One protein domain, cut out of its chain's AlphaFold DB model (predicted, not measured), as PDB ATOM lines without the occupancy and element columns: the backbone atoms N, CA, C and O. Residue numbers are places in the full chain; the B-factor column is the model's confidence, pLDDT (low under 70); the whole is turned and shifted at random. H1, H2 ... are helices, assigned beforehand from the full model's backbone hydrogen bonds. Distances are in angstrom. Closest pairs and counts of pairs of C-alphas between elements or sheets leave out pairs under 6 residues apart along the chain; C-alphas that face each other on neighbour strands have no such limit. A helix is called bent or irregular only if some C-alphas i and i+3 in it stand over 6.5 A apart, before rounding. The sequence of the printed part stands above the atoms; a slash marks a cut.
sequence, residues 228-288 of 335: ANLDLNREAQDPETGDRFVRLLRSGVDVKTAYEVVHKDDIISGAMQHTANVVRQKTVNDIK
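This is residues 228 to 288 of the 335 residues of an uncharacterized protein of Clostridiales bacterium (UniProt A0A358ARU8). The model looks like a small head of three short helices, H1, H2 and H3, with one long straight helix, H4, running out from it as an arm. In the head H2 and H3 form a helical hairpin, H1 makes a corner with the beginning of H2, and residues 269 to 288 of H4 stick out free of everything else. The printed part has 61 residues with four named helices, in the order H1, H2, H3, H4 along the chain, and no named strand; its class is all helix. The whole is extended, with a radius of gyration of the C-alphas of 16.5 A and spans of 53 by 19 by 17 A, and the arm makes the length. Without the residues that stand free, the body has 41 residues and spans 25 by 18 by 18 A.

The printed part begins with residues 228 to 231, which belong to no named element; C-alpha 228 is at (4.192, 24.528, -17.975). H1 covers residues 232 to 237, from Leu 232 to Gln 237, and its C-alpha 232 is at (-2.021, 29.568, -9.539). From first to last C-alpha it is 8.7 A long. After four residues comes H2, residues 242 to 250, which is 12.1 A long and ends with C-alpha 250 at (-9.567, 40.892, -9.040). Four more residues lead to H3, residues 255 to 262, with a length of 10.6 A. One residue, His 263, lies between H3 and H4. H4 is the longest helix, with 25 residues from Lys 264 to Lys 288, and it measures 35.8 A from C-alpha 264 at (7.265, 39.710, -18.429) to C-alpha 288 at (30.913, 21.876, -38.531). None of the four helices is bent or irregular.

H1 and H2 touch only at the corner by their link, and their closest C-alphas are those of Ala 236 and Gly 242, 4.2 A apart. Their lines stand at a steep tilt of 53 degrees, and they run opposite ways. H2 and H3 form a helical hairpin and touch, with 7 pairs of C-alphas within 8 A. The closest C-alphas of this pair are those of Leu 248 and Ala 258, 5.8 A apart. H2 and H3 run opposite ways at a steep tilt of 43 degrees, and their centres are 9.3 A apart. H1 and H3 are only just apart, with their closest C-alphas at 8.2 A. H3 and H4 are close but not clearly touching, with one pair of C-alphas within 8 A, those of Glu 260 and Ile 267, 7.6 A apart. The lines of H3 and H4 are about perpendicular, at 82 degrees, and their centres are 23.9 A apart. H4 is apart from both H1 and H2. In H1, H2, H3 and H4 every pair of backbone O of residue i and N of residue i+4 is within hydrogen-bond range.

The two C-alphas farthest apart are those of Arg 250, the last residue of H2, and Lys 288, the last residue of H4, at 53.6 A. The first and last printed C-alphas, those of Ala 228 and Lys 288, are 33.8 A apart. The printed part runs from 228 to 288 without a cut, within a full chain of 335 residues. The links from H1 to H2, from H2 to H3 and from H3 to H4 are tight, and there is no long link. The mean pLDDT of the printed part is 84.6, and no printed residue is under 70. By element, the mean is 89 in H3 and 82 in H4.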
ATOM      1  N   ALA A 228       4.177  25.746 -18.798       82.38
ATOM      2  CA  ALA A 228       4.192  24.528 -17.975       82.38
ATOM      3  C   ALA A 228       4.526  24.768 -16.486       82.38
ATOM      4  O   ALA A 228       4.183  23.946 -15.640       82.38
ATOM      5  N   ASN A 229       5.175  25.891 -16.164       83.88
ATOM      6  CA  ASN A 229       5.542  26.263 -14.795       83.88
ATOM      7  C   ASN A 229       4.432  27.027 -14.047       83.88
ATOM      8  O   ASN A 229       4.616  27.353 -12.877       83.88
ATOM      9  N   LEU A 230       3.306  27.331 -14.704       85.56
ATOM     10  CA  LEU A 230       2.210  28.094 -14.112       85.56
ATOM     11  C   LEU A 230       1.472  27.266 -13.047       85.56
ATOM     12  O   LEU A 230       0.758  26.313 -13.367       85.56
ATOM     13  N   ASP A 231       1.576  27.691 -11.788       85.75
ATOM     14  CA  ASP A 231       0.754  27.201 -10.679       85.75
ATOM     15  C   ASP A 231       0.108  28.381  -9.949       85.75
ATOM     16  O   ASP A 231       0.773  29.185  -9.301       85.75
ATOM     17  N   LEU A 232      -1.219  28.462 -10.053       84.38
ATOM     18  CA  LEU A 232      -2.021  29.568  -9.539       84.38
ATOM     19  C   LEU A 232      -1.937  29.694  -8.012       84.38
ATOM     20  O   LEU A 232      -1.949  30.804  -7.486       84.38
ATOM     21  N   ASN A 233      -1.830  28.568  -7.299       84.62
ATOM     22  CA  ASN A 233      -1.733  28.573  -5.840       84.62
ATOM     23  C   ASN A 233      -0.362  29.036  -5.365       84.62
ATOM     24  O   ASN A 233      -0.271  29.708  -4.339       84.62
ATOM     25  N   ARG A 234       0.688  28.653  -6.095       85.56
ATOM     26  CA  ARG A 234       2.054  29.070  -5.804       85.56
ATOM     27  C   ARG A 234       2.223  30.561  -6.078       85.56
ATOM     28  O   ARG A 234       2.587  31.285  -5.160       85.56
ATOM     29  N   GLU A 235       1.812  31.011  -7.263       85.00
ATOM     30  CA  GLU A 235       1.931  32.415  -7.667       85.00
ATOM     31  C   GLU A 235       1.149  33.339  -6.729       85.00
ATOM     32  O   GLU A 235       1.637  34.386  -6.323       85.00
ATOM     33  N   ALA A 236      -0.055  32.940  -6.302       84.75
ATOM     34  CA  ALA A 236      -0.850  33.729  -5.362       84.75
ATOM     35  C   ALA A 236      -0.245  33.811  -3.946       84.75
ATOM     36  O   ALA A 236      -0.638  34.686  -3.174       84.75
ATOM     37  N   GLN A 237       0.665  32.901  -3.583       83.81
ATOM     38  CA  GLN A 237       1.339  32.870  -2.279       83.81
ATOM     39  C   GLN A 237       2.747  33.469  -2.322       83.81
ATOM     40  O   GLN A 237       3.358  33.643  -1.264       83.81
ATOM     41  N   ASP A 238       3.261  33.784  -3.510       83.88
ATOM     42  CA  ASP A 238       4.608  34.305  -3.653       83.88
ATOM     43  C   ASP A 238       4.705  35.727  -3.057       83.88
ATOM     44  O   ASP A 238       3.934  36.613  -3.440       83.88
ATOM     45  N   PRO A 239       5.644  35.988  -2.121       78.44
ATOM     46  CA  PRO A 239       5.694  37.252  -1.378       78.44
ATOM     47  C   PRO A 239       5.940  38.507  -2.228       78.44
ATOM     48  O   PRO A 239       5.601  39.607  -1.803       78.44
ATOM     49  N   GLU A 240       6.564  38.369  -3.402       78.06
ATOM     50  CA  GLU A 240       6.975  39.507  -4.241       78.06
ATOM     51  C   GLU A 240       6.037  39.768  -5.430       78.06
ATOM     52  O   GLU A 240       5.880  40.911  -5.888       78.06
ATOM     53  N   THR A 241       5.420  38.712  -5.957       82.62
ATOM     54  CA  THR A 241       4.614  38.746  -7.184       82.62
ATOM     55  C   THR A 241       3.136  38.465  -6.933       82.62
ATOM     56  O   THR A 241       2.293  39.035  -7.635       82.62
ATOM     57  N   GLY A 242       2.802  37.722  -5.873       82.88
ATOM     58  CA  GLY A 242       1.442  37.279  -5.576       82.88
ATOM     59  C   GLY A 242       0.454  38.412  -5.345       82.88
ATOM     60  O   GLY A 242      -0.636  38.397  -5.912       82.88
ATOM     61  N   ASP A 243       0.845  39.469  -4.631       86.06
ATOM     62  CA  ASP A 243      -0.031  40.628  -4.414       86.06
ATOM     63  C   ASP A 243      -0.409  41.333  -5.726       86.06
ATOM     64  O   ASP A 243      -1.550  41.770  -5.906       86.06
ATOM     65  N   ARG A 244       0.540  41.449  -6.665       86.81
ATOM     66  CA  ARG A 244       0.299  42.063  -7.980       86.81
ATOM     67  C   ARG A 244      -0.540  41.147  -8.863       86.81
ATOM     68  O   ARG A 244      -1.485  41.621  -9.491       86.81
ATOM     69  N   PHE A 245      -0.238  39.853  -8.854       89.00
ATOM     70  CA  PHE A 245      -0.987  38.832  -9.578       89.00
ATOM     71  C   PHE A 245      -2.454  38.771  -9.124       89.00
ATOM     72  O   PHE A 245      -3.365  38.903  -9.939       89.00
ATOM     73  N   VAL A 246      -2.706  38.692  -7.814       88.00
ATOM     74  CA  VAL A 246      -4.064  38.645  -7.247       88.00
ATOM     75  C   VAL A 246      -4.836  39.940  -7.515       88.00
ATOM     76  O   VAL A 246      -6.033  39.890  -7.798       88.00
ATOM     77  N   ARG A 247      -4.181  41.108  -7.473       88.12
ATOM     78  CA  ARG A 247      -4.823  42.387  -7.836       88.12
ATOM     79  C   ARG A 247      -5.294  42.407  -9.289       88.12
ATOM     80  O   ARG A 247      -6.403  42.867  -9.546       88.12
ATOM     81  N   LEU A 248      -4.490  41.885 -10.217       89.50
ATOM     82  CA  LEU A 248      -4.862  41.778 -11.631       89.50
ATOM     83  C   LEU A 248      -6.073  40.856 -11.820       89.50
ATOM     84  O   LEU A 248      -7.045  41.258 -12.463       89.50
ATOM     85  N   LEU A 249      -6.076  39.684 -11.178       89.44
ATOM     86  CA  LEU A 249      -7.216  38.760 -11.227       89.44
ATOM     87  C   LEU A 249      -8.505  39.396 -10.692       89.44
ATOM     88  O   LEU A 249      -9.572  39.236 -11.281       89.44
ATOM     89  N   ARG A 250      -8.413  40.174  -9.606       85.25
ATOM     90  CA  ARG A 250      -9.567  40.892  -9.040       85.25
ATOM     91  C   ARG A 250     -10.105  41.995  -9.939       85.25
ATOM     92  O   ARG A 250     -11.302  42.242  -9.914       85.25
ATOM     93  N   SER A 251      -9.250  42.628 -10.741       88.25
ATOM     94  CA  SER A 251      -9.683  43.612 -11.742       88.25
ATOM     95  C   SER A 251     -10.345  42.990 -12.981       88.25
ATOM     96  O   SER A 251     -10.702  43.715 -13.903       88.25
ATOM     97  N   GLY A 252     -10.510  41.660 -13.013       84.31
ATOM     98  CA  GLY A 252     -11.121  40.938 -14.131       84.31
ATOM     99  C   GLY A 252     -10.150  40.604 -15.265       84.31
ATOM    100  O   GLY A 252     -10.590  40.288 -16.365       84.31
ATOM    101  N   VAL A 253      -8.835  40.679 -15.026       89.25
ATOM    102  CA  VAL A 253      -7.825  40.266 -16.009       89.25
ATOM    103  C   VAL A 253      -7.682  38.746 -15.988       89.25
ATOM    104  O   VAL A 253      -7.558  38.145 -14.921       89.25
ATOM    105  N   ASP A 254      -7.642  38.133 -17.172       90.00
ATOM    106  CA  ASP A 254      -7.446  36.690 -17.327       90.00
ATOM    107  C   ASP A 254      -6.128  36.204 -16.710       90.00
ATOM    108  O   ASP A 254      -5.092  36.873 -16.793       90.00
ATOM    109  N   VAL A 255      -6.132  34.973 -16.188       89.44
ATOM    110  CA  VAL A 255      -4.973  34.345 -15.521       89.44
ATOM    111  C   VAL A 255      -3.713  34.359 -16.383       89.44
ATOM    112  O   VAL A 255      -2.624  34.655 -15.892       89.44
ATOM    113  N   LYS A 256      -3.855  34.076 -17.681       88.56
ATOM    114  CA  LYS A 256      -2.735  34.071 -18.626       88.56
ATOM    115  C   LYS A 256      -2.074  35.448 -18.718       88.56
ATOM    116  O   LYS A 256      -0.859  35.561 -18.591       88.56
ATOM    117  N   THR A 257      -2.879  36.486 -18.918       88.94
ATOM    118  CA  THR A 257      -2.405  37.864 -19.062       88.94
ATOM    119  C   THR A 257      -1.807  38.368 -17.753       88.94
ATOM    120  O   THR A 257      -0.761  39.012 -17.762       88.94
ATOM    121  N   ALA A 258      -2.428  38.037 -16.617       89.56
ATOM    122  CA  ALA A 258      -1.898  38.382 -15.304       89.56
ATOM    123  C   ALA A 258      -0.499  37.778 -15.086       89.56
ATOM    124  O   ALA A 258       0.411  38.488 -14.664       89.56
ATOM    125  N   TYR A 259      -0.300  36.508 -15.450       89.12
ATOM    126  CA  TYR A 259       1.001  35.841 -15.363       89.12
ATOM    127  C   TYR A 259       2.043  36.467 -16.301       89.12
ATOM    128  O   TYR A 259       3.165  36.752 -15.893       89.12
ATOM    129  N   GLU A 260       1.666  36.760 -17.547       89.31
ATOM    130  CA  GLU A 260       2.560  37.403 -18.518       89.31
ATOM    131  C   GLU A 260       3.010  38.799 -18.081       89.31
ATOM    132  O   GLU A 260       4.158  39.165 -18.307       89.31
ATOM    133  N   VAL A 261       2.132  39.583 -17.453       89.81
ATOM    134  CA  VAL A 261       2.472  40.922 -16.950       89.81
ATOM    135  C   VAL A 261       3.434  40.834 -15.770       89.81
ATOM    136  O   VAL A 261       4.375  41.624 -15.688       89.81
ATOM    137  N   VAL A 262       3.214  39.877 -14.870       89.25
ATOM    138  CA  VAL A 262       4.014  39.710 -13.653       89.25
ATOM    139  C   VAL A 262       5.389  39.101 -13.954       89.25
ATOM    140  O   VAL A 262       6.371  39.508 -13.342       89.25
ATOM    141  N   HIS A 263       5.490  38.191 -14.927       87.19
ATOM    142  CA  HIS A 263       6.744  37.527 -15.321       87.19
ATOM    143  C   HIS A 263       7.291  37.995 -16.670       87.19
ATOM    144  O   HIS A 263       8.063  37.292 -17.327       87.19
ATOM    145  N   LYS A 264       6.896  39.188 -17.114       85.44
ATOM    146  CA  LYS A 264       7.265  39.710 -18.429       85.44
ATOM    147  C   LYS A 264       8.778  39.687 -18.661       85.44
ATOM    148  O   LYS A 264       9.231  39.253 -19.721       85.44
ATOM    149  N   ASP A 265       9.552  40.138 -17.679       83.00
ATOM    150  CA  ASP A 265      11.008  40.258 -17.798       83.00
ATOM    151  C   ASP A 265      11.696  38.883 -17.856       83.00
ATOM    152  O   ASP A 265      12.617  38.674 -18.654       83.00
ATOM    153  N   ASP A 266      11.188  37.907 -17.105       83.31
ATOM    154  CA  ASP A 266      11.699  36.533 -17.092       83.31
ATOM    155  C   ASP A 266      11.356  35.786 -18.384       83.31
ATOM    156  O   ASP A 266      12.203  35.109 -18.974       83.31
ATOM    157  N   ILE A 267      10.133  35.962 -18.890       83.81
ATOM    158  CA  ILE A 267       9.693  35.352 -20.149       83.81
ATOM    159  C   ILE A 267      10.494  35.924 -21.325       83.81
ATOM    160  O   ILE A 267      10.990  35.166 -22.165       83.81
ATOM    161  N   ILE A 268      10.668  37.250 -21.391       81.69
ATOM    162  CA  ILE A 268      11.421  37.902 -22.473       81.69
ATOM    163  C   ILE A 268      12.901  37.514 -22.417       81.69
ATOM    164  O   ILE A 268      13.476  37.147 -23.446       81.69
ATOM    165  N   SER A 269      13.523  37.559 -21.237       78.19
ATOM    166  CA  SER A 269      14.937  37.204 -21.088       78.19
ATOM    167  C   SER A 269      15.193  35.726 -21.410       78.19
ATOM    168  O   SER A 269      16.128  35.418 -22.158       78.19
ATOM    169  N   GLY A 270      14.321  34.816 -20.965       79.19
ATOM    170  CA  GLY A 270      14.384  33.393 -21.303       79.19
ATOM    171  C   GLY A 270      14.212  33.126 -22.803       79.19
ATOM    172  O   GLY A 270      14.998  32.383 -23.401       79.19
ATOM    173  N   ALA A 271      13.249  33.786 -23.454       77.00
ATOM    174  CA  ALA A 271      13.032  33.667 -24.898       77.00
ATOM    175  C   ALA A 271      14.230  34.188 -25.718       77.00
ATOM    176  O   ALA A 271      14.638  33.566 -26.710       77.00
ATOM    177  N   MET A 272      14.845  35.298 -25.293       73.62
ATOM    178  CA  MET A 272      16.064  35.829 -25.909       73.62
ATOM    179  C   MET A 272      17.249  34.873 -25.743       73.62
ATOM    180  O   MET A 272      17.958  34.605 -26.716       73.62
ATOM    181  N   GLN A 273      17.446  34.302 -24.551       77.62
ATOM    182  CA  GLN A 273      18.506  33.321 -24.299       77.62
ATOM    183  C   GLN A 273      18.325  32.056 -25.142       77.62
ATOM    184  O   GLN A 273      19.286  31.580 -25.753       77.62
ATOM    185  N   HIS A 274      17.099  31.535 -25.235       78.75
ATOM    186  CA  HIS A 274      16.788  30.388 -26.085       78.75
ATOM    187  C   HIS A 274      17.079  30.691 -27.562       78.75
ATOM    188  O   HIS A 274      17.752  29.912 -28.238       78.75
ATOM    189  N   THR A 275      16.666  31.860 -28.057       72.12
ATOM    190  CA  THR A 275      16.965  32.292 -29.432       72.12
ATOM    191  C   THR A 275      18.472  32.407 -29.667       72.12
ATOM    192  O   THR A 275      18.980  31.902 -30.669       72.12
ATOM    193  N   ALA A 276      19.216  32.990 -28.724       75.25
ATOM    194  CA  ALA A 276      20.670  33.078 -28.797       75.25
ATOM    195  C   ALA A 276      21.334  31.689 -28.809       75.25
ATOM    196  O   ALA A 276      22.273  31.471 -29.574       75.25
ATOM    197  N   ASN A 277      20.837  30.735 -28.013       81.44
ATOM    198  CA  ASN A 277      21.285  29.339 -28.027       81.44
ATOM    199  C   ASN A 277      21.030  28.681 -29.388       81.44
ATOM    200  O   ASN A 277      21.931  28.048 -29.934       81.44
ATOM    201  N   VAL A 278      19.838  28.859 -29.966       87.00
ATOM    202  CA  VAL A 278      19.478  28.297 -31.277       87.00
ATOM    203  C   VAL A 278      20.344  28.889 -32.386       87.00
ATOM    204  O   VAL A 278      20.851  28.144 -33.223       87.00
ATOM    205  N   VAL A 279      20.557  30.209 -32.397       86.62
ATOM    206  CA  VAL A 279      21.446  30.865 -33.367       86.62
ATOM    207  C   VAL A 279      22.876  30.363 -33.193       86.62
ATOM    208  O   VAL A 279      23.491  29.965 -34.179       86.62
ATOM    209  N   ARG A 280      23.382  30.274 -31.954       81.69
ATOM    210  CA  ARG A 280      24.696  29.679 -31.678       81.69
ATOM    211  C   ARG A 280      24.783  28.251 -32.206       81.69
ATOM    212  O   ARG A 280      25.713  27.943 -32.945       81.69
ATOM    213  N   GLN A 281      23.800  27.400 -31.926       87.62
ATOM    214  CA  GLN A 281      23.795  26.020 -32.404       87.62
ATOM    215  C   GLN A 281      23.762  25.940 -33.933       87.62
ATOM    216  O   GLN A 281      24.498  25.143 -34.510       87.62
ATOM    217  N   LYS A 282      22.969  26.789 -34.599       88.06
ATOM    218  CA  LYS A 282      22.959  26.903 -36.063       88.06
ATOM    219  C   LYS A 282      24.328  27.318 -36.593       88.06
ATOM    220  O   LYS A 282      24.858  26.624 -37.447       88.06
ATOM    221  N   THR A 283      24.954  28.350 -36.024       88.75
ATOM    222  CA  THR A 283      26.301  28.776 -36.443       88.75
ATOM    223  C   THR A 283      27.356  27.690 -36.219       88.75
ATOM    224  O   THR A 283      28.188  27.464 -37.089       88.75
ATOM    225  N   VAL A 284      27.300  26.956 -35.102       88.31
ATOM    226  CA  VAL A 284      28.210  25.832 -34.827       88.31
ATOM    227  C   VAL A 284      27.975  24.683 -35.808       88.31
ATOM    228  O   VAL A 284      28.938  24.114 -36.312       88.31
ATOM    229  N   ASN A 285      26.721  24.345 -36.108       86.19
ATOM    230  CA  ASN A 285      26.379  23.313 -37.088       86.19
ATOM    231  C   ASN A 285      26.796  23.724 -38.514       86.19
ATOM    232  O   ASN A 285      27.316  22.896 -39.262       86.19
ATOM    233  N   ASP A 286      26.652  25.000 -38.875       84.00
ATOM    234  CA  ASP A 286      27.123  25.559 -40.146       84.00
ATOM    235  C   ASP A 286      28.656  25.519 -40.247       84.00
ATOM    236  O   ASP A 286      29.204  25.165 -41.288       84.00
ATOM    237  N   ILE A 287      29.375  25.816 -39.160       83.31
ATOM    238  CA  ILE A 287      30.840  25.697 -39.112       83.31
ATOM    239  C   ILE A 287      31.263  24.228 -39.219       83.31
ATOM    240  O   ILE A 287      32.139  23.910 -40.019       83.31
ATOM    241  N   LYS A 288      30.627  23.319 -38.468       83.00
ATOM    242  CA  LYS A 288      30.913  21.876 -38.531       83.00
ATOM    243  C   LYS A 288      30.655  21.307 -39.924       83.00
ATOM    244  O   LYS A 288      31.491  20.576 -40.435       83.00
TER     245      LYS A 288